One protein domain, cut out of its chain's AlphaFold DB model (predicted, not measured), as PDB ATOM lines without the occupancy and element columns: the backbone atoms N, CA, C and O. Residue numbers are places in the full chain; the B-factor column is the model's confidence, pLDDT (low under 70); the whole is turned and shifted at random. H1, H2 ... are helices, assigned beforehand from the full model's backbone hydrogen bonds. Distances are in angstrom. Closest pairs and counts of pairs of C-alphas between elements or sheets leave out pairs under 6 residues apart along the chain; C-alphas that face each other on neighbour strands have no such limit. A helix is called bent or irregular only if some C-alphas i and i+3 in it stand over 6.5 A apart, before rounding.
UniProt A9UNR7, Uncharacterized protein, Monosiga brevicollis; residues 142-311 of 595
ATOM      1  N   PHE A 142     293.015 382.770 313.882       88.81
ATOM      2  CA  PHE A 142     294.445 383.029 313.792       88.81
ATOM      3  C   PHE A 142     295.188 382.655 315.084       88.81
ATOM      4  O   PHE A 142     296.220 381.987 315.038       88.81
ATOM      5  N   LEU A 143     294.647 383.023 316.251       88.38
ATOM      6  CA  LEU A 143     295.234 382.653 317.541       88.38
ATOM      7  C   LEU A 143     295.247 381.136 317.755       88.38
ATOM      8  O   LEU A 143     296.258 380.611 318.219       88.38
ATOM      9  N   MET A 144     294.178 380.419 317.388       87.75
ATOM     10  CA  MET A 144     294.142 378.951 317.445       87.75
ATOM     11  C   MET A 144     295.205 378.327 316.541       87.75
ATOM     12  O   MET A 144     295.941 377.450 316.992       87.75
ATOM     13  N   PHE A 145     295.362 378.836 315.317       91.06
ATOM     14  CA  PHE A 145     296.394 378.380 314.389       91.06
ATOM     15  C   PHE A 145     297.805 378.573 314.958       91.06
ATOM     16  O   PHE A 145     298.570 377.612 315.047       91.06
ATOM     17  N   VAL A 146     298.143 379.789 315.401       93.31
ATOM     18  CA  VAL A 146     299.466 380.092 315.974       93.31
ATOM     19  C   VAL A 146     299.721 379.239 317.216       93.31
ATOM     20  O   VAL A 146     300.800 378.663 317.353       93.31
ATOM     21  N   THR A 147     298.721 379.097 318.087       90.25
ATOM     22  CA  THR A 147     298.816 378.252 319.285       90.25
ATOM     23  C   THR A 147     299.067 376.796 318.912       90.25
ATOM     24  O   THR A 147     299.934 376.161 319.505       90.25
ATOM     25  N   GLY A 148     298.374 376.277 317.897       91.75
ATOM     26  CA  GLY A 148     298.578 374.926 317.385       91.75
ATOM     27  C   GLY A 148     299.987 374.716 316.831       91.75
ATOM     28  O   GLY A 148     300.657 373.764 317.219       91.75
ATOM     29  N   VAL A 149     300.504 375.632 316.006       92.69
ATOM     30  CA  VAL A 149     301.878 375.540 315.476       92.69
ATOM     31  C   VAL A 149     302.912 375.570 316.606       92.69
ATOM     32  O   VAL A 149     303.815 374.735 316.644       92.69
ATOM     33  N   VAL A 150     302.770 376.496 317.557       94.00
ATOM     34  CA  VAL A 150     303.662 376.611 318.721       94.00
ATOM     35  C   VAL A 150     303.616 375.331 319.561       94.00
ATOM     36  O   VAL A 150     304.668 374.788 319.902       94.00
ATOM     37  N   LEU A 151     302.422 374.801 319.837       91.56
ATOM     38  CA  LEU A 151     302.238 373.567 320.598       91.56
ATOM     39  C   LEU A 151     302.859 372.357 319.884       91.56
ATOM     40  O   LEU A 151     303.531 371.563 320.535       91.56
ATOM     41  N   MET A 152     302.709 372.249 318.558       92.69
ATOM     42  CA  MET A 152     303.297 371.172 317.749       92.69
ATOM     43  C   MET A 152     304.825 371.144 317.878       92.69
ATOM     44  O   MET A 152     305.425 370.085 318.061       92.69
ATOM     45  N   LEU A 153     305.460 372.317 317.824       91.81
ATOM     46  CA  LEU A 153     306.916 372.459 317.904       91.81
ATOM     47  C   LEU A 153     307.457 372.262 319.326       91.81
ATOM     48  O   LEU A 153     308.578 371.790 319.509       91.81
ATOM     49  N   LEU A 154     306.674 372.627 320.341       92.81
ATOM     50  CA  LEU A 154     307.050 372.482 321.747       92.81
ATOM     51  C   LEU A 154     306.650 371.129 322.348       92.81
ATOM     52  O   LEU A 154     307.128 370.821 323.437       92.81
ATOM     53  N   ALA A 155     305.843 370.312 321.664       90.94
ATOM     54  CA  ALA A 155     305.263 369.072 322.187       90.94
ATOM     55  C   ALA A 155     306.286 368.148 322.876       90.94
ATOM     56  O   ALA A 155     306.041 367.664 323.979       90.94
ATOM     57  N   GLU A 156     307.462 367.950 322.277       90.75
ATOM     58  CA  GLU A 156     308.515 367.083 322.833       90.75
ATOM     59  C   GLU A 156     309.236 367.693 324.038       90.75
ATOM     60  O   GLU A 156     309.646 366.987 324.959       90.75
ATOM     61  N   ARG A 157     309.395 369.019 324.063       91.00
ATOM     62  CA  ARG A 157     309.981 369.712 325.218       91.00
ATOM     63  C   ARG A 157     308.996 369.748 326.380       91.00
ATOM     64  O   ARG A 157     309.395 369.550 327.524       91.00
ATOM     65  N   LEU A 158     307.720 369.966 326.072       88.94
ATOM     66  CA  LEU A 158     306.622 369.977 327.030       88.94
ATOM     67  C   LEU A 158     306.417 368.591 327.643       88.94
ATOM     68  O   LEU A 158     306.242 368.500 328.852       88.94
ATOM     69  N   SER A 159     306.541 367.515 326.857       86.31
ATOM     70  CA  SER A 159     306.397 366.152 327.380       86.31
ATOM     71  C   SER A 159     307.550 365.695 328.274       86.31
ATOM     72  O   SER A 159     307.367 364.822 329.123       86.31
ATOM     73  N   ARG A 160     308.739 366.288 328.121       89.19
ATOM     74  CA  ARG A 160     309.895 366.034 328.997       89.19
ATOM     75  C   ARG A 160     309.869 366.882 330.272       89.19
ATOM     76  O   ARG A 160     310.544 366.528 331.237       89.19
ATOM     77  N   ASN A 161     309.124 367.987 330.290       89.75
ATOM     78  CA  ASN A 161     309.088 368.899 331.425       89.75
ATOM     79  C   ASN A 161     308.033 368.468 332.456       89.75
ATOM     80  O   ASN A 161     306.835 368.680 332.280       89.75
ATOM     81  N   LEU A 162     308.509 367.917 333.574       84.88
ATOM     82  CA  LEU A 162     307.664 367.466 334.680       84.88
ATOM     83  C   LEU A 162     306.809 368.602 335.270       84.88
ATOM     84  O   LEU A 162     305.649 368.391 335.612       84.88
ATOM     85  N   LEU A 163     307.361 369.818 335.354       87.12
ATOM     86  CA  LEU A 163     306.643 370.980 335.880       87.12
ATOM     87  C   LEU A 163     305.493 371.373 334.954       87.12
ATOM     88  O   LEU A 163     304.398 371.660 335.428       87.12
ATOM     89  N   PHE A 164     305.731 371.351 333.638       83.88
ATOM     90  CA  PHE A 164     304.676 371.631 332.669       83.88
ATOM     91  C   PHE A 164     303.555 370.605 332.779       83.88
ATOM     92  O   PHE A 164     302.400 370.998 332.800       83.88
ATOM     93  N   TYR A 165     303.888 369.324 332.931       81.50
ATOM     94  CA  TYR A 165     302.900 368.269 333.124       81.50
ATOM     95  C   TYR A 165     302.031 368.498 334.370       81.50
ATOM     96  O   TYR A 165     300.806 368.484 334.271       81.50
ATOM     97  N   TYR A 166     302.622 368.784 335.534       82.94
ATOM     98  CA  TYR A 166     301.845 369.069 336.748       82.94
ATOM     99  C   TYR A 166     301.057 370.385 336.662       82.94
ATOM    100  O   TYR A 166     299.916 370.461 337.115       82.94
ATOM    101  N   ALA A 167     301.619 371.422 336.041       82.81
ATOM    102  CA  ALA A 167     300.934 372.697 335.852       82.81
ATOM    103  C   ALA A 167     299.774 372.581 334.847       82.81
ATOM    104  O   ALA A 167     298.682 373.076 335.098       82.81
ATOM    105  N   SER A 168     299.970 371.892 333.721       78.88
ATOM    106  CA  SER A 168     298.930 371.714 332.706       78.88
ATOM    107  C   SER A 168     297.798 370.846 333.231       78.88
ATOM    108  O   SER A 168     296.633 371.150 332.999       78.88
ATOM    109  N   THR A 169     298.134 369.785 333.965       72.88
ATOM    110  CA  THR A 169     297.144 368.906 334.589       72.88
ATOM    111  C   THR A 169     296.346 369.676 335.640       72.88
ATOM    112  O   THR A 169     295.122 369.670 335.583       72.88
ATOM    113  N   THR A 170     296.987 370.432 336.532       75.69
ATOM    114  CA  THR A 170     296.264 371.249 337.525       75.69
ATOM    115  C   THR A 170     295.383 372.323 336.888       75.69
ATOM    116  O   THR A 170     294.215 372.424 337.256       75.69
ATOM    117  N   VAL A 171     295.877 373.073 335.897       74.81
ATOM    118  CA  VAL A 171     295.073 374.083 335.184       74.81
ATOM    119  C   VAL A 171     293.887 373.437 334.467       74.81
ATOM    120  O   VAL A 171     292.777 373.958 334.545       74.81
ATOM    121  N   MET A 172     294.089 372.287 333.820       71.50
ATOM    122  CA  MET A 172     293.013 371.553 333.158       71.50
ATOM    123  C   MET A 172     291.988 371.018 334.161       71.50
ATOM    124  O   MET A 172     290.790 371.154 333.940       71.50
ATOM    125  N   GLY A 173     292.439 370.466 335.289       73.62
ATOM    126  CA  GLY A 173     291.564 370.014 336.369       73.62
ATOM    127  C   GLY A 173     290.719 371.159 336.928       73.62
ATOM    128  O   GLY A 173     289.506 371.021 337.054       73.62
ATOM    129  N   VAL A 174     291.331 372.321 337.178       73.88
ATOM    130  CA  VAL A 174     290.616 373.532 337.611       73.88
ATOM    131  C   VAL A 174     289.620 373.989 336.545       73.88
ATOM    132  O   VAL A 174     288.481 374.293 336.887       73.88
ATOM    133  N   ALA A 175     289.999 373.992 335.266       69.56
ATOM    134  CA  ALA A 175     289.106 374.361 334.171       69.56
ATOM    135  C   ALA A 175     287.904 373.410 334.063       69.56
ATOM    136  O   ALA A 175     286.774 373.877 333.964       69.56
ATOM    137  N   VAL A 176     288.117 372.094 334.149       72.88
ATOM    138  CA  VAL A 176     287.044 371.087 334.134       72.88
ATOM    139  C   VAL A 176     286.111 371.266 335.332       72.88
ATOM    140  O   VAL A 176     284.895 371.255 335.157       72.88
ATOM    141  N   VAL A 177     286.649 371.489 336.535       75.62
ATOM    142  CA  VAL A 177     285.838 371.772 337.731       75.62
ATOM    143  C   VAL A 177     285.058 373.076 337.568       75.62
ATOM    144  O   VAL A 177     283.891 373.128 337.945       75.62
ATOM    145  N   LEU A 178     285.649 374.112 336.967       72.56
ATOM    146  CA  LEU A 178     284.982 375.390 336.718       72.56
ATOM    147  C   LEU A 178     283.866 375.256 335.675       72.56
ATOM    148  O   LEU A 178     282.782 375.793 335.875       72.56
ATOM    149  N   VAL A 179     284.093 374.501 334.595       72.75
ATOM    150  CA  VAL A 179     283.069 374.176 333.591       72.75
ATOM    151  C   VAL A 179     281.948 373.358 334.223       72.75
ATOM    152  O   VAL A 179     280.783 373.685 334.021       72.75
ATOM    153  N   ALA A 180     282.267 372.357 335.046       72.12
ATOM    154  CA  ALA A 180     281.270 371.592 335.788       72.12
ATOM    155  C   ALA A 180     280.487 372.481 336.769       72.12
ATOM    156  O   ALA A 180     279.268 372.372 336.855       72.12
ATOM    157  N   ALA A 181     281.152 373.407 337.463       75.38
ATOM    158  CA  ALA A 181     280.508 374.355 338.366       75.38
ATOM    159  C   ALA A 181     279.591 375.330 337.615       75.38
ATOM    160  O   ALA A 181     278.453 375.521 338.028       75.38
ATOM    161  N   LEU A 182     280.038 375.897 336.488       74.94
ATOM    162  CA  LEU A 182     279.216 376.730 335.602       74.94
ATOM    163  C   LEU A 182     278.032 375.941 335.044       74.94
ATOM    164  O   LEU A 182     276.918 376.455 334.979       74.94
ATOM    165  N   PHE A 183     278.245 374.678 334.689       72.19
ATOM    166  CA  PHE A 183     277.192 373.781 334.237       72.19
ATOM    167  C   PHE A 183     276.152 373.526 335.343       72.19
ATOM    168  O   PHE A 183     274.948 373.609 335.105       72.19
ATOM    169  N   LEU A 184     276.589 373.295 336.582       74.62
ATOM    170  CA  LEU A 184     275.698 373.168 337.740       74.62
ATOM    171  C   LEU A 184     274.973 374.489 338.065       74.62
ATOM    172  O   LEU A 184     273.782 374.467 338.365       74.62
ATOM    173  N   LEU A 185     275.642 375.639 337.936       74.38
ATOM    174  CA  LEU A 185     275.037 376.960 338.149       74.38
ATOM    175  C   LEU A 185     273.976 377.286 337.089       74.38
ATOM    176  O   LEU A 185     272.886 377.762 337.397       74.38
ATOM    177  N   THR A 186     274.283 377.019 335.820       70.62
ATOM    178  CA  THR A 186     273.345 377.212 334.703       70.62
ATOM    179  C   THR A 186     272.168 376.243 334.786       70.62
ATOM    180  O   THR A 186     271.046 376.612 334.434       70.62
ATOM    181  N   ARG A 187     272.384 375.039 335.332       63.06
ATOM    182  CA  ARG A 187     271.327 374.081 335.675       63.06
ATOM    183  C   ARG A 187     270.362 374.607 336.735       63.06
ATOM    184  O   ARG A 187     269.155 374.423 336.583       63.06
ATOM    185  N   GLU A 188     270.864 375.267 337.773       70.75
ATOM    186  CA  GLU A 188     270.025 375.908 338.796       70.75
ATOM    187  C   GLU A 188     269.193 377.060 338.206       70.75
ATOM    188  O   GLU A 188     268.016 377.213 338.534       70.75
ATOM    189  N   LEU A 189     269.776 377.824 337.275       65.62
ATOM    190  CA  LEU A 189     269.142 378.997 336.668       65.62
ATOM    191  C   LEU A 189     268.121 378.660 335.568       65.62
ATOM    192  O   LEU A 189     267.198 379.440 335.348       65.62
ATOM    193  N   ASN A 190     268.241 377.512 334.886       54.72
ATOM    194  CA  ASN A 190     267.409 377.186 333.722       54.72
ATOM    195  C   ASN A 190     266.808 375.766 333.799       54.72
ATOM    196  O   ASN A 190     267.125 374.858 333.025       54.72
ATOM    197  N   ARG A 191     265.878 375.579 334.746       56.06
ATOM    198  CA  ARG A 191     265.234 374.293 335.098       56.06
ATOM    199  C   ARG A 191     264.560 373.514 333.953       56.06
ATOM    200  O   ARG A 191     264.267 372.341 334.152       56.06
ATOM    201  N   ARG A 192     264.282 374.115 332.786       55.56
ATOM    202  CA  ARG A 192     263.502 373.463 331.704       55.56
ATOM    203  C   ARG A 192     264.320 372.894 330.539       55.56
ATOM    204  O   ARG A 192     263.799 372.044 329.833       55.56
ATOM    205  N   VAL A 193     265.577 373.307 330.353       54.50
ATOM    206  CA  VAL A 193     266.432 372.850 329.227       54.50
ATOM    207  C   VAL A 193     267.630 372.011 329.717       54.50
ATOM    208  O   VAL A 193     268.290 371.313 328.956       54.50
ATOM    209  N   SER A 194     267.883 372.018 331.028       51.59
ATOM    210  CA  SER A 194     269.113 371.516 331.649       51.59
ATOM    211  C   SER A 194     269.199 369.992 331.862       51.59
ATOM    212  O   SER A 194     270.296 369.440 331.961       51.59
ATOM    213  N   THR A 195     268.076 369.276 331.922       52.47
ATOM    214  CA  THR A 195     268.072 367.839 332.259       52.47
ATOM    215  C   THR A 195     268.725 366.965 331.191       52.47
ATOM    216  O   THR A 195     269.383 365.985 331.536       52.47
ATOM    217  N   ILE A 196     268.621 367.344 329.915       55.66
ATOM    218  CA  ILE A 196     269.213 366.593 328.798       55.66
ATOM    219  C   ILE A 196     270.732 366.798 328.756       55.66
ATOM    220  O   ILE A 196     271.480 365.826 328.696       55.66
ATOM    221  N   GLY A 197     271.203 368.042 328.906       53.25
ATOM    222  CA  GLY A 197     272.640 368.332 328.967       53.25
ATOM    223  C   GLY A 197     273.330 367.642 330.146       53.25
ATOM    224  O   GLY A 197     274.436 367.129 330.007       53.25
ATOM    225  N   ALA A 198     272.655 367.552 331.300       52.22
ATOM    226  CA  ALA A 198     273.225 366.947 332.504       52.22
ATOM    227  C   ALA A 198     273.281 365.421 332.406       52.22
ATOM    228  O   ALA A 198     274.233 364.810 332.886       52.22
ATOM    229  N   ALA A 199     272.282 364.814 331.760       52.78
ATOM    230  CA  ALA A 199     272.280 363.389 331.470       52.78
ATOM    231  C   ALA A 199     273.381 363.029 330.467       52.78
ATOM    232  O   ALA A 199     274.073 362.046 330.684       52.78
ATOM    233  N   ILE A 200     273.612 363.839 329.429       56.56
ATOM    234  CA  ILE A 200     274.642 363.562 328.417       56.56
ATOM    235  C   ILE A 200     276.051 363.791 328.976       56.56
ATOM    236  O   ILE A 200     276.929 362.967 328.747       56.56
ATOM    237  N   PHE A 201     276.274 364.844 329.770       53.69
ATOM    238  CA  PHE A 201     277.577 365.082 330.407       53.69
ATOM    239  C   PHE A 201     277.870 364.052 331.507       53.69
ATOM    240  O   PHE A 201     278.982 363.533 331.604       53.69
ATOM    241  N   GLY A 202     276.855 363.698 332.302       57.09
ATOM    242  CA  GLY A 202     276.941 362.639 333.306       57.09
ATOM    243  C   GLY A 202     277.211 361.274 332.675       57.09
ATOM    244  O   GLY A 202     278.150 360.594 333.081       57.09
ATOM    245  N   LEU A 203     276.461 360.915 331.628       54.56
ATOM    246  CA  LEU A 203     276.624 359.664 330.889       54.56
ATOM    247  C   LEU A 203     277.963 359.625 330.145       54.56
ATOM    248  O   LEU A 203     278.652 358.616 330.211       54.56
ATOM    249  N   GLY A 204     278.386 360.729 329.527       59.03
ATOM    250  CA  GLY A 204     279.695 360.859 328.889       59.03
ATOM    251  C   GLY A 204     280.840 360.683 329.885       59.03
ATOM    252  O   GLY A 204     281.780 359.946 329.606       59.03
ATOM    253  N   SER A 205     280.732 361.268 331.083       50.66
ATOM    254  CA  SER A 205     281.732 361.097 332.145       50.66
ATOM    255  C   SER A 205     281.736 359.687 332.748       50.66
ATOM    256  O   SER A 205     282.805 359.163 333.054       50.66
ATOM    257  N   MET A 206     280.572 359.035 332.872       49.38
ATOM    258  CA  MET A 206     280.474 357.654 333.358       49.38
ATOM    259  C   MET A 206     280.986 356.653 332.329       49.38
ATOM    260  O   MET A 206     281.683 355.718 332.708       49.38
ATOM    261  N   VAL A 207     280.690 356.849 331.044       50.72
ATOM    262  CA  VAL A 207     281.209 356.012 329.955       50.72
ATOM    263  C   VAL A 207     282.715 356.207 329.827       50.72
ATOM    264  O   VAL A 207     283.444 355.225 329.782       50.72
ATOM    265  N   ALA A 208     283.208 357.446 329.893       50.62
ATOM    266  CA  ALA A 208     284.636 357.743 329.958       50.62
ATOM    267  C   ALA A 208     285.311 357.088 331.179       50.62
ATOM    268  O   ALA A 208     286.352 356.453 331.040       50.62
ATOM    269  N   GLY A 209     284.709 357.183 332.368       51.09
ATOM    270  CA  GLY A 209     285.219 356.555 333.589       51.09
ATOM    271  C   GLY A 209     285.205 355.024 333.538       51.09
ATOM    272  O   GLY A 209     286.177 354.390 333.945       51.09
ATOM    273  N   ALA A 210     284.149 354.424 332.985       47.53
ATOM    274  CA  ALA A 210     284.037 352.980 332.778       47.53
ATOM    275  C   ALA A 210     285.065 352.478 331.755       47.53
ATOM    276  O   ALA A 210     285.724 351.468 331.989       47.53
ATOM    277  N   ILE A 211     285.277 353.240 330.680       51.31
ATOM    278  CA  ILE A 211     286.327 353.009 329.689       51.31
ATOM    279  C   ILE A 211     287.714 353.122 330.331       51.31
ATOM    280  O   ILE A 211     288.540 352.237 330.145       51.31
ATOM    281  N   GLY A 212     287.970 354.152 331.141       49.00
ATOM    282  CA  GLY A 212     289.231 354.322 331.868       49.00
ATOM    283  C   GLY A 212     289.516 353.193 332.865       49.00
ATOM    284  O   GLY A 212     290.669 352.813 333.045       49.00
ATOM    285  N   LEU A 213     288.472 352.611 333.463       45.91
ATOM    286  CA  LEU A 213     288.573 351.431 334.328       45.91
ATOM    287  C   LEU A 213     288.746 350.123 333.539       45.91
ATOM    288  O   LEU A 213     289.427 349.223 334.022       45.91
ATOM    289  N   GLN A 214     288.179 350.011 332.332       47.53
ATOM    290  CA  GLN A 214     288.342 348.852 331.440       47.53
ATOM    291  C   GLN A 214     289.633 348.885 330.603       47.53
ATOM    292  O   GLN A 214     290.063 347.844 330.107       47.53
ATOM    293  N   MET A 215     290.303 350.036 330.500       41.59
ATOM    294  CA  MET A 215     291.616 350.207 329.857       41.59
ATOM    295  C   MET A 215     292.727 349.346 330.471       41.59
ATOM    296  O   MET A 215     293.760 349.145 329.841       41.59
ATOM    297  N   THR A 216     292.535 348.797 331.672       51.94
ATOM    298  CA  THR A 216     293.477 347.830 332.257       51.94
ATOM    299  C   THR A 216     293.433 346.459 331.573       51.94
ATOM    300  O   THR A 216     294.350 345.664 331.775       51.94
ATOM    301  N   HIS A 217     292.416 346.179 330.746       46.12
ATOM    302  CA  HIS A 217     292.188 344.855 330.161       46.12
ATOM    303  C   HIS A 217     291.915 344.817 328.647       46.12
ATOM    304  O   HIS A 217     291.807 343.712 328.113       46.12
ATOM    305  N   LEU A 218     291.824 345.948 327.933       43.22
ATOM    306  CA  LEU A 218     291.563 345.923 326.484       43.22
ATOM    307  C   LEU A 218     292.837 345.953 325.617       43.22
ATOM    308  O   LEU A 218     293.748 346.743 325.877       43.22
ATOM    309  N   PRO A 219     292.888 345.143 324.541       43.59
ATOM    310  CA  PRO A 219     293.956 345.189 323.561       43.59
ATOM    311  C   PRO A 219     293.688 346.308 322.538       43.59
ATOM    312  O   PRO A 219     292.673 346.322 321.855       43.59
ATOM    313  N   SER A 220     294.664 347.205 322.404       53.81
ATOM    314  CA  SER A 220     294.760 348.293 321.419       53.81
ATOM    315  C   SER A 220     293.904 349.548 321.679       53.81
ATOM    316  O   SER A 220     292.680 349.549 321.731       53.81
ATOM    317  N   THR A 221     294.594 350.681 321.809       46.03
ATOM    318  CA  THR A 221     294.024 352.027 321.974       46.03
ATOM    319  C   THR A 221     293.308 352.550 320.724       46.03
ATOM    320  O   THR A 221     292.635 353.574 320.797       46.03
ATOM    321  N   ALA A 222     293.470 351.878 319.580       48.12
ATOM    322  CA  ALA A 222     292.957 352.307 318.281       48.12
ATOM    323  C   ALA A 222     291.441 352.081 318.150       48.12
ATOM    324  O   ALA A 222     290.717 353.017 317.816       48.12
ATOM    325  N   ASP A 223     290.954 350.895 318.525       55.31
ATOM    326  CA  ASP A 223     289.525 350.548 318.444       55.31
ATOM    327  C   ASP A 223     288.667 351.443 319.343       55.31
ATOM    328  O   ASP A 223     287.540 351.818 319.018       55.31
ATOM    329  N   LEU A 224     289.234 351.844 320.479       49.41
ATOM    330  CA  LEU A 224     288.562 352.709 321.431       49.41
ATOM    331  C   LEU A 224     288.473 354.159 320.944       49.41
ATOM    332  O   LEU A 224     287.456 354.820 321.151       49.41
ATOM    333  N   LEU A 225     289.518 354.642 320.269       47.19
ATOM    334  CA  LEU A 225     289.511 355.963 319.651       47.19
ATOM    335  C   LEU A 225     288.513 356.014 318.487       47.19
ATOM    336  O   LEU A 225     287.820 357.015 318.328       47.19
ATOM    337  N   GLN A 226     288.391 354.921 317.729       57.59
ATOM    338  CA  GLN A 226     287.435 354.793 316.632       57.59
ATOM    339  C   GLN A 226     285.984 354.758 317.127       57.59
ATOM    340  O   GLN A 226     285.144 355.483 316.597       57.59
ATOM    341  N   MET A 227     285.689 354.005 318.190       51.12
ATOM    342  CA  MET A 227     284.341 353.969 318.768       51.12
ATOM    343  C   MET A 227     283.945 355.326 319.374       51.12
ATOM    344  O   MET A 227     282.815 355.787 319.205       51.12
ATOM    345  N   LEU A 228     284.888 356.005 320.038       49.25
ATOM    346  CA  LEU A 228     284.678 357.351 320.571       49.25
ATOM    347  C   LEU A 228     284.453 358.371 319.441       49.25
ATOM    348  O   LEU A 228     283.588 359.238 319.548       49.25
ATOM    349  N   TRP A 229     285.202 358.242 318.344       49.94
ATOM    350  CA  TRP A 229     285.050 359.072 317.155       49.94
ATOM    351  C   TRP A 229     283.669 358.897 316.519       49.94
ATOM    352  O   TRP A 229     282.970 359.886 316.324       49.94
ATOM    353  N   GLU A 230     283.211 357.670 316.264       55.97
ATOM    354  CA  GLU A 230     281.906 357.429 315.628       55.97
ATOM    355  C   GLU A 230     280.730 357.970 316.450       55.97
ATOM    356  O   GLU A 230     279.853 358.643 315.904       55.97
ATOM    357  N   VAL A 231     280.739 357.765 317.770       48.66
ATOM    358  CA  VAL A 231     279.666 358.247 318.658       48.66
ATOM    359  C   VAL A 231     279.612 359.775 318.699       48.66
ATOM    360  O   VAL A 231     278.526 360.359 318.712       48.66
ATOM    361  N   ILE A 232     280.768 360.442 318.695       46.72
ATOM    362  CA  ILE A 232     280.821 361.899 318.819       46.72
ATOM    363  C   ILE A 232     280.566 362.594 317.471       46.72
ATOM    364  O   ILE A 232     279.892 363.624 317.433       46.72
ATOM    365  N   THR A 233     281.024 362.015 316.358       48.91
ATOM    366  CA  THR A 233     280.820 362.583 315.013       48.91
ATOM    367  C   THR A 233     279.352 362.519 314.581       48.91
ATOM    368  O   THR A 233     278.893 363.386 313.841       48.91
ATOM    369  N   PHE A 234     278.594 361.524 315.059       46.38
ATOM    370  CA  PHE A 234     277.199 361.319 314.660       46.38
ATOM    371  C   PHE A 234     276.198 362.229 315.395       46.38
ATOM    372  O   PHE A 234     275.134 362.525 314.858       46.38
ATOM    373  N   ALA A 235     276.509 362.683 316.614       42.62
ATOM    374  CA  ALA A 235     275.514 363.337 317.466       42.62
ATOM    375  C   ALA A 235     275.407 364.863 317.269       42.62
ATOM    376  O   ALA A 235     274.295 365.382 317.286       42.62
ATOM    377  N   TYR A 236     276.518 365.595 317.084       47.88
ATOM    378  CA  TYR A 236     276.498 367.072 317.063       47.88
ATOM    379  C   TYR A 236     277.683 367.678 316.287       47.88
ATOM    380  O   TYR A 236     278.654 368.074 316.913       47.88
ATOM    381  N   PRO A 237     277.662 367.832 314.953       54.00
ATOM    382  CA  PRO A 237     278.864 368.164 314.170       54.00
ATOM    383  C   PRO A 237     279.549 369.498 314.536       54.00
ATOM    384  O   PRO A 237     280.763 369.613 314.370       54.00
ATOM    385  N   GLU A 238     278.813 370.487 315.058       52.72
ATOM    386  CA  GLU A 238     279.389 371.791 315.431       52.72
ATOM    387  C   GLU A 238     279.818 371.885 316.905       52.72
ATOM    388  O   GLU A 238     280.812 372.539 317.215       52.72
ATOM    389  N   GLU A 239     279.149 371.172 317.816       53.72
ATOM    390  CA  GLU A 239     279.471 371.187 319.255       53.72
ATOM    391  C   GLU A 239     280.323 369.983 319.693       53.72
ATOM    392  O   GLU A 239     281.013 370.043 320.715       53.72
ATOM    393  N   ALA A 240     280.341 368.910 318.895       52.03
ATOM    394  CA  ALA A 240     281.090 367.674 319.113       52.03
ATOM    395  C   ALA A 240     282.563 367.941 319.369       52.03
ATOM    396  O   ALA A 240     283.142 367.323 320.252       52.03
ATOM    397  N   TRP A 241     283.164 368.897 318.659       50.91
ATOM    398  CA  TRP A 241     284.576 369.235 318.823       50.91
ATOM    399  C   TRP A 241     284.914 369.663 320.244       50.91
ATOM    400  O   TRP A 241     285.952 369.265 320.768       50.91
ATOM    401  N   SER A 242     284.019 370.406 320.898       55.62
ATOM    402  CA  SER A 242     284.208 370.788 322.293       55.62
ATOM    403  C   SER A 242     284.139 369.563 323.209       55.62
ATOM    404  O   SER A 242     284.999 369.395 324.067       55.62
ATOM    405  N   TYR A 243     283.205 368.641 322.968       55.22
ATOM    406  CA  TYR A 243     283.050 367.422 323.763       55.22
ATOM    407  C   TYR A 243     284.170 366.397 323.541       55.22
ATOM    408  O   TYR A 243     284.653 365.836 324.524       55.22
ATOM    409  N   VAL A 244     284.642 366.185 322.302       57.53
ATOM    410  CA  VAL A 244     285.847 365.376 322.026       57.53
ATOM    411  C   VAL A 244     287.027 365.994 322.755       57.53
ATOM    412  O   VAL A 244     287.770 365.289 323.427       57.53
ATOM    413  N   PHE A 245     287.186 367.313 322.659       62.34
ATOM    414  CA  PHE A 245     288.304 368.004 323.276       62.34
ATOM    415  C   PHE A 245     288.268 367.857 324.799       62.34
ATOM    416  O   PHE A 245     289.217 367.338 325.375       62.34
ATOM    417  N   TYR A 246     287.166 368.211 325.462       62.41
ATOM    418  CA  TYR A 246     287.048 368.080 326.916       62.41
ATOM    419  C   TYR A 246     287.099 366.624 327.386       62.41
ATOM    420  O   TYR A 246     287.700 366.344 328.422       62.41
ATOM    421  N   GLY A 247     286.518 365.692 326.628       63.84
ATOM    422  CA  GLY A 247     286.508 364.268 326.945       63.84
ATOM    423  C   GLY A 247     287.893 363.641 326.833       63.84
ATOM    424  O   GLY A 247     288.370 363.046 327.794       63.84
ATOM    425  N   VAL A 248     288.573 363.817 325.698       62.59
ATOM    426  CA  VAL A 248     289.921 363.276 325.460       62.59
ATOM    427  C   VAL A 248     290.933 363.932 326.391       62.59
ATOM    428  O   VAL A 248     291.745 363.243 327.007       62.59
ATOM    429  N   VAL A 249     290.861 365.252 326.558       64.12
ATOM    430  CA  VAL A 249     291.778 365.982 327.435       64.12
ATOM    431  C   VAL A 249     291.514 365.640 328.905       64.12
ATOM    432  O   VAL A 249     292.461 365.347 329.635       64.12
ATOM    433  N   GLY A 250     290.252 365.571 329.333       64.62
ATOM    434  CA  GLY A 250     289.862 365.169 330.686       64.62
ATOM    435  C   GLY A 250     290.219 363.716 331.014       64.62
ATOM    436  O   GLY A 250     290.757 363.444 332.085       64.62
ATOM    437  N   LEU A 251     290.011 362.780 330.085       62.25
ATOM    438  CA  LEU A 251     290.435 361.384 330.247       62.25
ATOM    439  C   LEU A 251     291.948 361.258 330.313       62.25
ATOM    440  O   LEU A 251     292.469 360.573 331.194       62.25
ATOM    441  N   SER A 252     292.658 361.952 329.421       59.59
ATOM    442  CA  SER A 252     294.119 361.971 329.445       59.59
ATOM    443  C   SER A 252     294.641 362.509 330.778       59.59
ATOM    444  O   SER A 252     295.634 361.991 331.283       59.59
ATOM    445  N   PHE A 253     293.933 363.470 331.387       64.69
ATOM    446  CA  PHE A 253     294.224 364.015 332.710       64.69
ATOM    447  C   PHE A 253     293.977 362.999 333.831       64.69
ATOM    448  O   PHE A 253     294.854 362.822 334.672       64.69
ATOM    449  N   ILE A 254     292.838 362.298 333.840       67.50
ATOM    450  CA  ILE A 254     292.523 361.293 334.871       67.50
ATOM    451  C   ILE A 254     293.546 360.154 334.844       67.50
ATOM    452  O   ILE A 254     294.086 359.780 335.884       67.50
ATOM    453  N   ILE A 255     293.854 359.647 333.648       64.50
ATOM    454  CA  ILE A 255     294.851 358.591 333.439       64.50
ATOM    455  C   ILE A 255     296.225 359.091 333.910       64.50
ATOM    456  O   ILE A 255     296.883 358.452 334.725       64.50
ATOM    457  N   SER A 256     296.622 360.285 333.478       67.19
ATOM    458  CA  SER A 256     297.876 360.934 333.877       67.19
ATOM    459  C   SER A 256     298.022 361.112 335.392       67.19
ATOM    460  O   SER A 256     299.072 360.832 335.963       67.19
ATOM    461  N   TYR A 257     296.961 361.555 336.063       70.12
ATOM    462  CA  TYR A 257     296.970 361.765 337.505       70.12
ATOM    463  C   TYR A 257     297.063 360.441 338.273       70.12
ATOM    464  O   TYR A 257     297.783 360.353 339.266       70.12
ATOM    465  N   TYR A 258     296.369 359.401 337.802       74.81
ATOM    466  CA  TYR A 258     296.310 358.113 338.487       74.81
ATOM    467  C   TYR A 258     297.603 357.298 338.346       74.81
ATOM    468  O   TYR A 258     298.051 356.683 339.311       74.81
ATOM    469  N   PHE A 259     298.225 357.308 337.164       71.81
ATOM    470  CA  PHE A 259     299.426 356.508 336.891       71.81
ATOM    471  C   PHE A 259     300.739 357.172 337.340       71.81
ATOM    472  O   PHE A 259     301.797 356.546 337.263       71.81
ATOM    473  N   GLY A 260     300.679 358.397 337.870       72.38
ATOM    474  CA  GLY A 260     301.852 359.118 338.357       72.38
ATOM    475  C   GLY A 260     302.744 359.658 337.228       72.38
ATOM    476  O   GLY A 260     302.358 359.652 336.060       72.38
ATOM    477  N   PRO A 261     303.935 360.192 337.561       70.88
ATOM    478  CA  PRO A 261     304.809 360.825 336.582       70.88
ATOM    479  C   PRO A 261     305.175 359.847 335.457       70.88
ATOM    480  O   PRO A 261     305.511 358.692 335.728       70.88
ATOM    481  N   PRO A 262     305.150 360.299 334.193       67.56
ATOM    482  CA  PRO A 262     305.276 359.409 333.058       67.56
ATOM    483  C   PRO A 262     306.641 358.707 333.052       67.56
ATOM    484  O   PRO A 262     307.701 359.349 332.988       67.56
ATOM    485  N   SER A 263     306.593 357.372 333.084       78.06
ATOM    486  CA  SER A 263     307.684 356.490 332.676       78.06
ATOM    487  C   SER A 263     308.194 356.868 331.278       78.06
ATOM    488  O   SER A 263     307.534 357.566 330.507       78.06
ATOM    489  N   VAL A 264     309.390 356.407 330.907       78.25
ATOM    490  CA  VAL A 264     310.008 356.754 329.611       78.25
ATOM    491  C   VAL A 264     309.064 356.479 328.425       78.25
ATOM    492  O   VAL A 264     308.998 357.288 327.502       78.25
ATOM    493  N   GLN A 265     308.260 355.410 328.492       75.00
ATOM    494  CA  GLN A 265     307.250 355.065 327.481       75.00
ATOM    495  C   GLN A 265     306.024 355.987 327.471       75.00
ATOM    496  O   GLN A 265     305.462 356.238 326.414       75.00
ATOM    497  N   THR A 266     305.601 356.531 328.611       74.62
ATOM    498  CA  THR A 266     304.440 357.440 328.654       74.62
ATOM    499  C   THR A 266     304.789 358.856 328.191       74.62
ATOM    500  O   THR A 266     303.915 359.617 327.785       74.62
ATOM    501  N   ARG A 267     306.076 359.226 328.168       82.12
ATOM    502  CA  ARG A 267     306.513 360.516 327.604       82.12
ATOM    503  C   ARG A 267     306.342 360.582 326.088       82.12
ATOM    504  O   ARG A 267     306.029 361.654 325.568       82.12
ATOM    505  N   SER A 268     306.540 359.467 325.382       82.12
ATOM    506  CA  SER A 268     306.332 359.421 323.930       82.12
ATOM    507  C   SER A 268     304.845 359.489 323.587       82.12
ATOM    508  O   SER A 268     304.472 360.269 322.713       82.12
ATOM    509  N   THR A 269     303.981 358.783 324.323       78.62
ATOM    510  CA  THR A 269     302.525 358.866 324.122       78.62
ATOM    511  C   THR A 269     301.984 360.262 324.427       78.62
ATOM    512  O   THR A 269     301.173 360.778 323.662       78.62
ATOM    513  N   LEU A 270     302.488 360.933 325.469       81.12
ATOM    514  CA  LEU A 270     302.116 362.317 325.775       81.12
ATOM    515  C   LEU A 270     302.564 363.299 324.679       81.12
ATOM    516  O   LEU A 270     301.821 364.210 324.322       81.12
ATOM    517  N   ALA A 271     303.761 363.109 324.112       86.88
ATOM    518  CA  ALA A 271     304.225 363.922 322.989       86.88
ATOM    519  C   ALA A 271     303.308 363.759 321.769       86.88
ATOM    520  O   ALA A 271     302.943 364.751 321.143       86.88
ATOM    521  N   VAL A 272     302.894 362.525 321.462       85.12
ATOM    522  CA  VAL A 272     301.922 362.247 320.396       85.12
ATOM    523  C   VAL A 272     300.582 362.917 320.698       85.12
ATOM    524  O   VAL A 272     300.039 363.586 319.825       85.12
ATOM    525  N   ALA A 273     300.087 362.841 321.936       82.94
ATOM    526  CA  ALA A 273     298.848 363.507 322.335       82.94
ATOM    527  C   ALA A 273     298.917 365.032 322.133       82.94
ATOM    528  O   ALA A 273     298.004 365.615 321.550       82.94
ATOM    529  N   PHE A 274     300.019 365.684 322.525       86.56
ATOM    530  CA  PHE A 274     300.210 367.115 322.265       86.56
ATOM    531  C   PHE A 274     300.279 367.439 320.772       86.56
ATOM    532  O   PHE A 274     299.702 368.442 320.357       86.56
ATOM    533  N   LYS A 275     300.927 366.596 319.959       89.44
ATOM    534  CA  LYS A 275     300.965 366.760 318.497       89.44
ATOM    535  C   LYS A 275     299.571 366.626 317.873       89.44
ATOM    536  O   LYS A 275     299.223 367.414 317.000       89.44
ATOM    537  N   MET A 276     298.743 365.702 318.361       84.94
ATOM    538  CA  MET A 276     297.352 365.552 317.913       84.94
ATOM    539  C   MET A 276     296.505 366.774 318.281       84.94
ATOM    540  O   MET A 276     295.847 367.345 317.415       84.94
ATOM    541  N   ILE A 277     296.587 367.237 319.534       84.94
ATOM    542  CA  ILE A 277     295.896 368.454 319.991       84.94
ATOM    543  C   ILE A 277     296.333 369.667 319.160       84.94
ATOM    544  O   ILE A 277     295.502 370.458 318.716       84.94
ATOM    545  N   ALA A 278     297.635 369.797 318.909       90.56
ATOM    546  CA  ALA A 278     298.192 370.842 318.066       90.56
ATOM    547  C   ALA A 278     297.659 370.773 316.627       90.56
ATOM    548  O   ALA A 278     297.279 371.801 316.068       90.56
ATOM    549  N   GLY A 279     297.570 369.570 316.052       88.50
ATOM    550  CA  GLY A 279     296.957 369.334 314.746       88.50
ATOM    551  C   GLY A 279     295.496 369.784 314.700       88.50
ATOM    552  O   GLY A 279     295.111 370.511 313.786       88.50
ATOM    553  N   CYS A 280     294.702 369.448 315.719       87.12
ATOM    554  CA  CYS A 280     293.316 369.909 315.832       87.12
ATOM    555  C   CYS A 280     293.214 371.439 315.909       87.12
ATOM    556  O   CYS A 280     292.364 372.020 315.242       87.12
ATOM    557  N   LEU A 281     294.091 372.105 316.668       87.38
ATOM    558  CA  LEU A 281     294.121 373.571 316.760       87.38
ATOM    559  C   LEU A 281     294.493 374.235 315.427       87.38
ATOM    560  O   LEU A 281     293.901 375.249 315.059       87.38
ATOM    561  N   ILE A 282     295.436 373.652 314.682       91.56
ATOM    562  CA  ILE A 282     295.812 374.118 313.341       91.56
ATOM    563  C   ILE A 282     294.622 373.991 312.384       91.56
ATOM    564  O   ILE A 282     294.310 374.944 311.672       91.56
ATOM    565  N   LEU A 283     293.933 372.846 312.400       89.69
ATOM    566  CA  LEU A 283     292.757 372.597 311.563       89.69
ATOM    567  C   LEU A 283     291.573 373.497 311.930       89.69
ATOM    568  O   LEU A 283     290.881 373.969 311.039       89.69
ATOM    569  N   ALA A 284     291.356 373.771 313.217       86.56
ATOM    570  CA  ALA A 284     290.316 374.694 313.672       86.56
ATOM    571  C   ALA A 284     290.644 376.163 313.346       86.56
ATOM    572  O   ALA A 284     289.747 376.992 313.194       86.56
ATOM    573  N   GLY A 285     291.933 376.501 313.260       88.44
ATOM    574  CA  GLY A 285     292.396 377.848 312.950       88.44
ATOM    575  C   GLY A 285     292.358 378.208 311.463       88.44
ATOM    576  O   GLY A 285     292.323 379.392 311.135       88.44
ATOM    577  N   ILE A 286     292.346 377.219 310.566       90.75
ATOM    578  CA  ILE A 286     292.360 377.419 309.112       90.75
ATOM    579  C   ILE A 286     290.969 377.130 308.538       90.75
ATOM    580  O   ILE A 286     290.416 376.056 308.749       90.75
ATOM    581  N   GLN A 287     290.415 378.064 307.759       86.75
ATOM    582  CA  GLN A 287     289.114 377.849 307.109       86.75
ATOM    583  C   GLN A 287     289.159 376.781 306.013       86.75
ATOM    584  O   GLN A 287     288.244 375.966 305.897       86.75
ATOM    585  N   ASP A 288     290.222 376.776 305.206       86.00
ATOM    586  CA  ASP A 288     290.428 375.754 304.185       86.00
ATOM    587  C   ASP A 288     290.996 374.471 304.811       86.00
ATOM    588  O   ASP A 288     292.192 374.353 305.094       86.00
ATOM    589  N   ARG A 289     290.120 373.477 305.000       82.19
ATOM    590  CA  ARG A 289     290.482 372.171 305.570       82.19
ATOM    591  C   ARG A 289     291.601 371.475 304.789       82.19
ATOM    592  O   ARG A 289     292.417 370.791 305.404       82.19
ATOM    593  N   GLY A 290     291.663 371.651 303.466       84.56
ATOM    594  CA  GLY A 290     292.697 371.044 302.625       84.56
ATOM    595  C   GLY A 290     294.074 371.635 302.913       84.56
ATOM    596  O   GLY A 290     295.041 370.899 303.128       84.56
ATOM    597  N   PHE A 291     294.146 372.963 303.015       82.75
ATOM    598  CA  PHE A 291     295.374 373.650 303.408       82.75
ATOM    599  C   PHE A 291     295.782 373.302 304.845       82.75
ATOM    600  O   PHE A 291     296.949 373.010 305.104       82.75
ATOM    601  N   GLY A 292     294.822 373.261 305.773       85.19
ATOM    602  CA  GLY A 292     295.074 372.871 307.159       85.19
ATOM    603  C   GLY A 292     295.685 371.476 307.282       85.19
ATOM    604  O   GLY A 292     296.696 371.313 307.963       85.19
ATOM    605  N   LEU A 293     295.138 370.486 306.570       85.69
ATOM    606  CA  LEU A 293     295.682 369.125 306.545       85.69
ATOM    607  C   LEU A 293     297.098 369.082 305.962       85.69
ATOM    608  O   LEU A 293     297.961 368.411 306.528       85.69
ATOM    609  N   ALA A 294     297.366 369.829 304.887       89.50
ATOM    610  CA  ALA A 294     298.707 369.920 304.311       89.50
ATOM    611  C   ALA A 294     299.720 370.500 305.313       89.50
ATOM    612  O   ALA A 294     300.815 369.958 305.463       89.50
ATOM    613  N   VAL A 295     299.350 371.553 306.052       89.31
ATOM    614  CA  VAL A 295     300.210 372.144 307.091       89.31
ATOM    615  C   VAL A 295     300.469 371.156 308.228       89.31
ATOM    616  O   VAL A 295     301.617 371.001 308.646       89.31
ATOM    617  N   VAL A 296     299.437 370.456 308.709       89.06
ATOM    618  CA  VAL A 296     299.588 369.435 309.757       89.06
ATOM    619  C   VAL A 296     300.499 368.302 309.290       89.06
ATOM    620  O   VAL A 296     301.400 367.915 310.030       89.06
ATOM    621  N   LEU A 297     300.326 367.814 308.059       90.31
ATOM    622  CA  LEU A 297     301.158 366.756 307.485       90.31
ATOM    623  C   LEU A 297     302.625 367.192 307.372       90.31
ATOM    624  O   LEU A 297     303.519 366.468 307.803       90.31
ATOM    625  N   VAL A 298     302.884 368.397 306.857       91.62
ATOM    626  CA  VAL A 298     304.243 368.953 306.765       91.62
ATOM    627  C   VAL A 298     304.872 369.078 308.153       91.62
ATOM    628  O   VAL A 298     306.019 368.679 308.340       91.62
ATOM    629  N   LEU A 299     304.133 369.574 309.147       90.12
ATOM    630  CA  LEU A 299     304.632 369.685 310.519       90.12
ATOM    631  C   LEU A 299     304.871 368.317 311.170       90.12
ATOM    632  O   LEU A 299     305.866 368.153 311.877       90.12
ATOM    633  N   LEU A 300     304.018 367.323 310.919       87.50
ATOM    634  CA  LEU A 300     304.233 365.951 311.378       87.50
ATOM    635  C   LEU A 300     305.504 365.361 310.770       87.50
ATOM    636  O   LEU A 300     306.320 364.821 311.505       87.50
ATOM    637  N   ILE A 301     305.727 365.542 309.467       91.19
ATOM    638  CA  ILE A 301     306.941 365.079 308.783       91.19
ATOM    639  C   ILE A 301     308.185 365.769 309.357       91.19
ATOM    640  O   ILE A 301     309.151 365.104 309.728       91.19
ATOM    641  N   VAL A 302     308.162 367.100 309.485       90.75
ATOM    642  CA  VAL A 302     309.288 367.878 310.028       90.75
ATOM    643  C   VAL A 302     309.591 367.473 311.469       90.75
ATOM    644  O   VAL A 302     310.751 367.259 311.815       90.75
ATOM    645  N   THR A 303     308.568 367.332 312.313       87.50
ATOM    646  CA  THR A 303     308.762 366.925 313.712       87.50
ATOM    647  C   THR A 303     309.171 365.461 313.841       87.50
ATOM    648  O   THR A 303     309.948 365.137 314.734       87.50
ATOM    649  N   TYR A 304     308.709 364.579 312.954       87.44
ATOM    650  CA  TYR A 304     309.143 363.184 312.905       87.44
ATOM    651  C   TYR A 304     310.639 363.083 312.589       87.44
ATOM    652  O   TYR A 304     311.380 362.466 313.350       87.44
ATOM    653  N   PHE A 305     311.106 363.768 311.540       88.69
ATOM    654  CA  PHE A 305     312.527 363.787 311.182       88.69
ATOM    655  C   PHE A 305     313.405 364.492 312.219       88.69
ATOM    656  O   PHE A 305     314.567 364.135 312.391       88.69
ATOM    657  N   HIS A 306     312.873 365.493 312.922       86.88
ATOM    658  CA  HIS A 306     313.624 366.138 313.995       86.88
ATOM    659  C   HIS A 306     313.788 365.219 315.213       86.88
ATOM    660  O   HIS A 306     314.863 365.181 315.805       86.88
ATOM    661  N   SER A 307     312.751 364.443 315.542       82.38
ATOM    662  CA  SER A 307     312.778 363.480 316.647       82.38
ATOM    663  C   SER A 307     313.782 362.350 316.409       82.38
ATOM    664  O   SER A 307     314.508 361.967 317.325       82.38
ATOM    665  N   THR A 308     313.879 361.842 315.175       80.75
ATOM    666  CA  THR A 308     314.833 360.772 314.846       80.75
ATOM    667  C   THR A 308     316.284 361.248 314.887       80.75
ATOM    668  O   THR A 308     317.146 360.502 315.342       80.75
ATOM    669  N   ALA A 309     316.556 362.496 314.495       82.94
ATOM    670  CA  ALA A 309     317.906 363.062 314.535       82.94
ATOM    671  C   ALA A 309     318.468 363.191 315.965       82.94
ATOM    672  O   ALA A 309     319.668 363.048 316.170       82.94
ATOM    673  N   ASP A 310     317.612 363.427 316.961       75.00
ATOM    674  CA  ASP A 310     318.028 363.614 318.358       75.00
ATOM    675  C   ASP A 310     318.388 362.287 319.068       75.00
ATOM    676  O   ASP A 310     318.939 362.318 320.170       75.00
ATOM    677  N   HIS A 311     318.070 361.119 318.491       69.81
ATOM    678  CA  HIS A 311     318.383 359.812 319.093       69.81
ATOM    679  C   HIS A 311     319.786 359.286 318.761       69.81
ATOM    680  O   HIS A 311     320.385 358.630 319.617       69.81
TER     681      HIS A 311
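This is residues 142 to 311 of the 595 residues of an uncharacterized protein of Monosiga brevicollis (UniProt A9UNR7). Three helices, H1, H6 and H7, form an up-and-down bundle at one end, their centres making a triangle, and H5 runs beside H6 in the middle of the domain. Round H5 is a looser group: the long H2 crosses it and meets H3 in a narrow V whose tip, residues 188 to 193, sticks out at the other end, while H3 packs on H5 with residues 204 to 212 and H4 with residues 232 to 233. The printed part has 170 residues, with seven named helices in the order H1 to H7 and no named strand; the class is all helix. It is compact, with a radius of gyration of the C-alphas of 17.4 A, and spans 57 by 39 by 31 A.

H1, residues 142 to 160, begins at C-alpha 142 (294.445, 383.029, 313.792). It has a kink of 58 degrees near residue 154 and is irregular, with C-alphas 153 and 156 7.5 A apart. H2, the longest, residues 162 to 189, measures 40.3 A and ends at C-alpha 189 (269.142, 378.997, 336.668). H3 is residues 194 to 214, 29.7 A; H4 is residues 221 to 235, 22.2 A; H5 is residues 240 to 259, 27.9 A. H6 is residues 264 to 285, 32.1 A. H7, residues 289 to 311, measures 33.4 A and ends at C-alpha 311 (318.383, 359.812, 319.093).

H1 and H6 touch, opposite ways at a shallow tilt of 5 degrees; their closest C-alphas, of Gly 148 and Ala 278, are 4.2 A apart. H6, with residues 275 to 283 alone, touches H7 in a helical hairpin at 25 degrees, closest at the C-alphas of Leu 283 and Gly 292, 5.0 A. H1 and H7 are close but not clearly touching, with the C-alphas of Leu 153 and Thr 303 7.2 A apart. H5 and H6 are near each other. H2 touches H5 with residues 169 to 176 alone, at a steep tilt of 52 degrees; the C-alphas of Thr 169 and Phe 253, the closest, are 6.0 A apart. H3 touches H5 at a steep tilt of 41 degrees, the same way, closest at the C-alphas of Ala 208 and Leu 251, 6.9 A. H4 and H5 form a helical hairpin, with the C-alphas of Ile 232 and Ala 240 closest at 5.8 A. H2 only just touches H1, and only at the corner, with 3 pairs of C-alphas within 8 A, the closest those of Leu 158 and Phe 164, 6.2 A. Every O i to N i+4 pair is within hydrogen-bond range in H2, H3 and H5; the counts are 13 of 15 in H1, 10 of 11 in H4, 16 of 18 in H6 and 18 of 19 in H7.

The two C-alphas farthest apart, of Arg 192 and Ala 309, are 58.0 A apart. The printed part has no cut and no long link. Mean pLDDT of the printed part is 71.2, and 72 residues are under 70, among them residues 189 to 256.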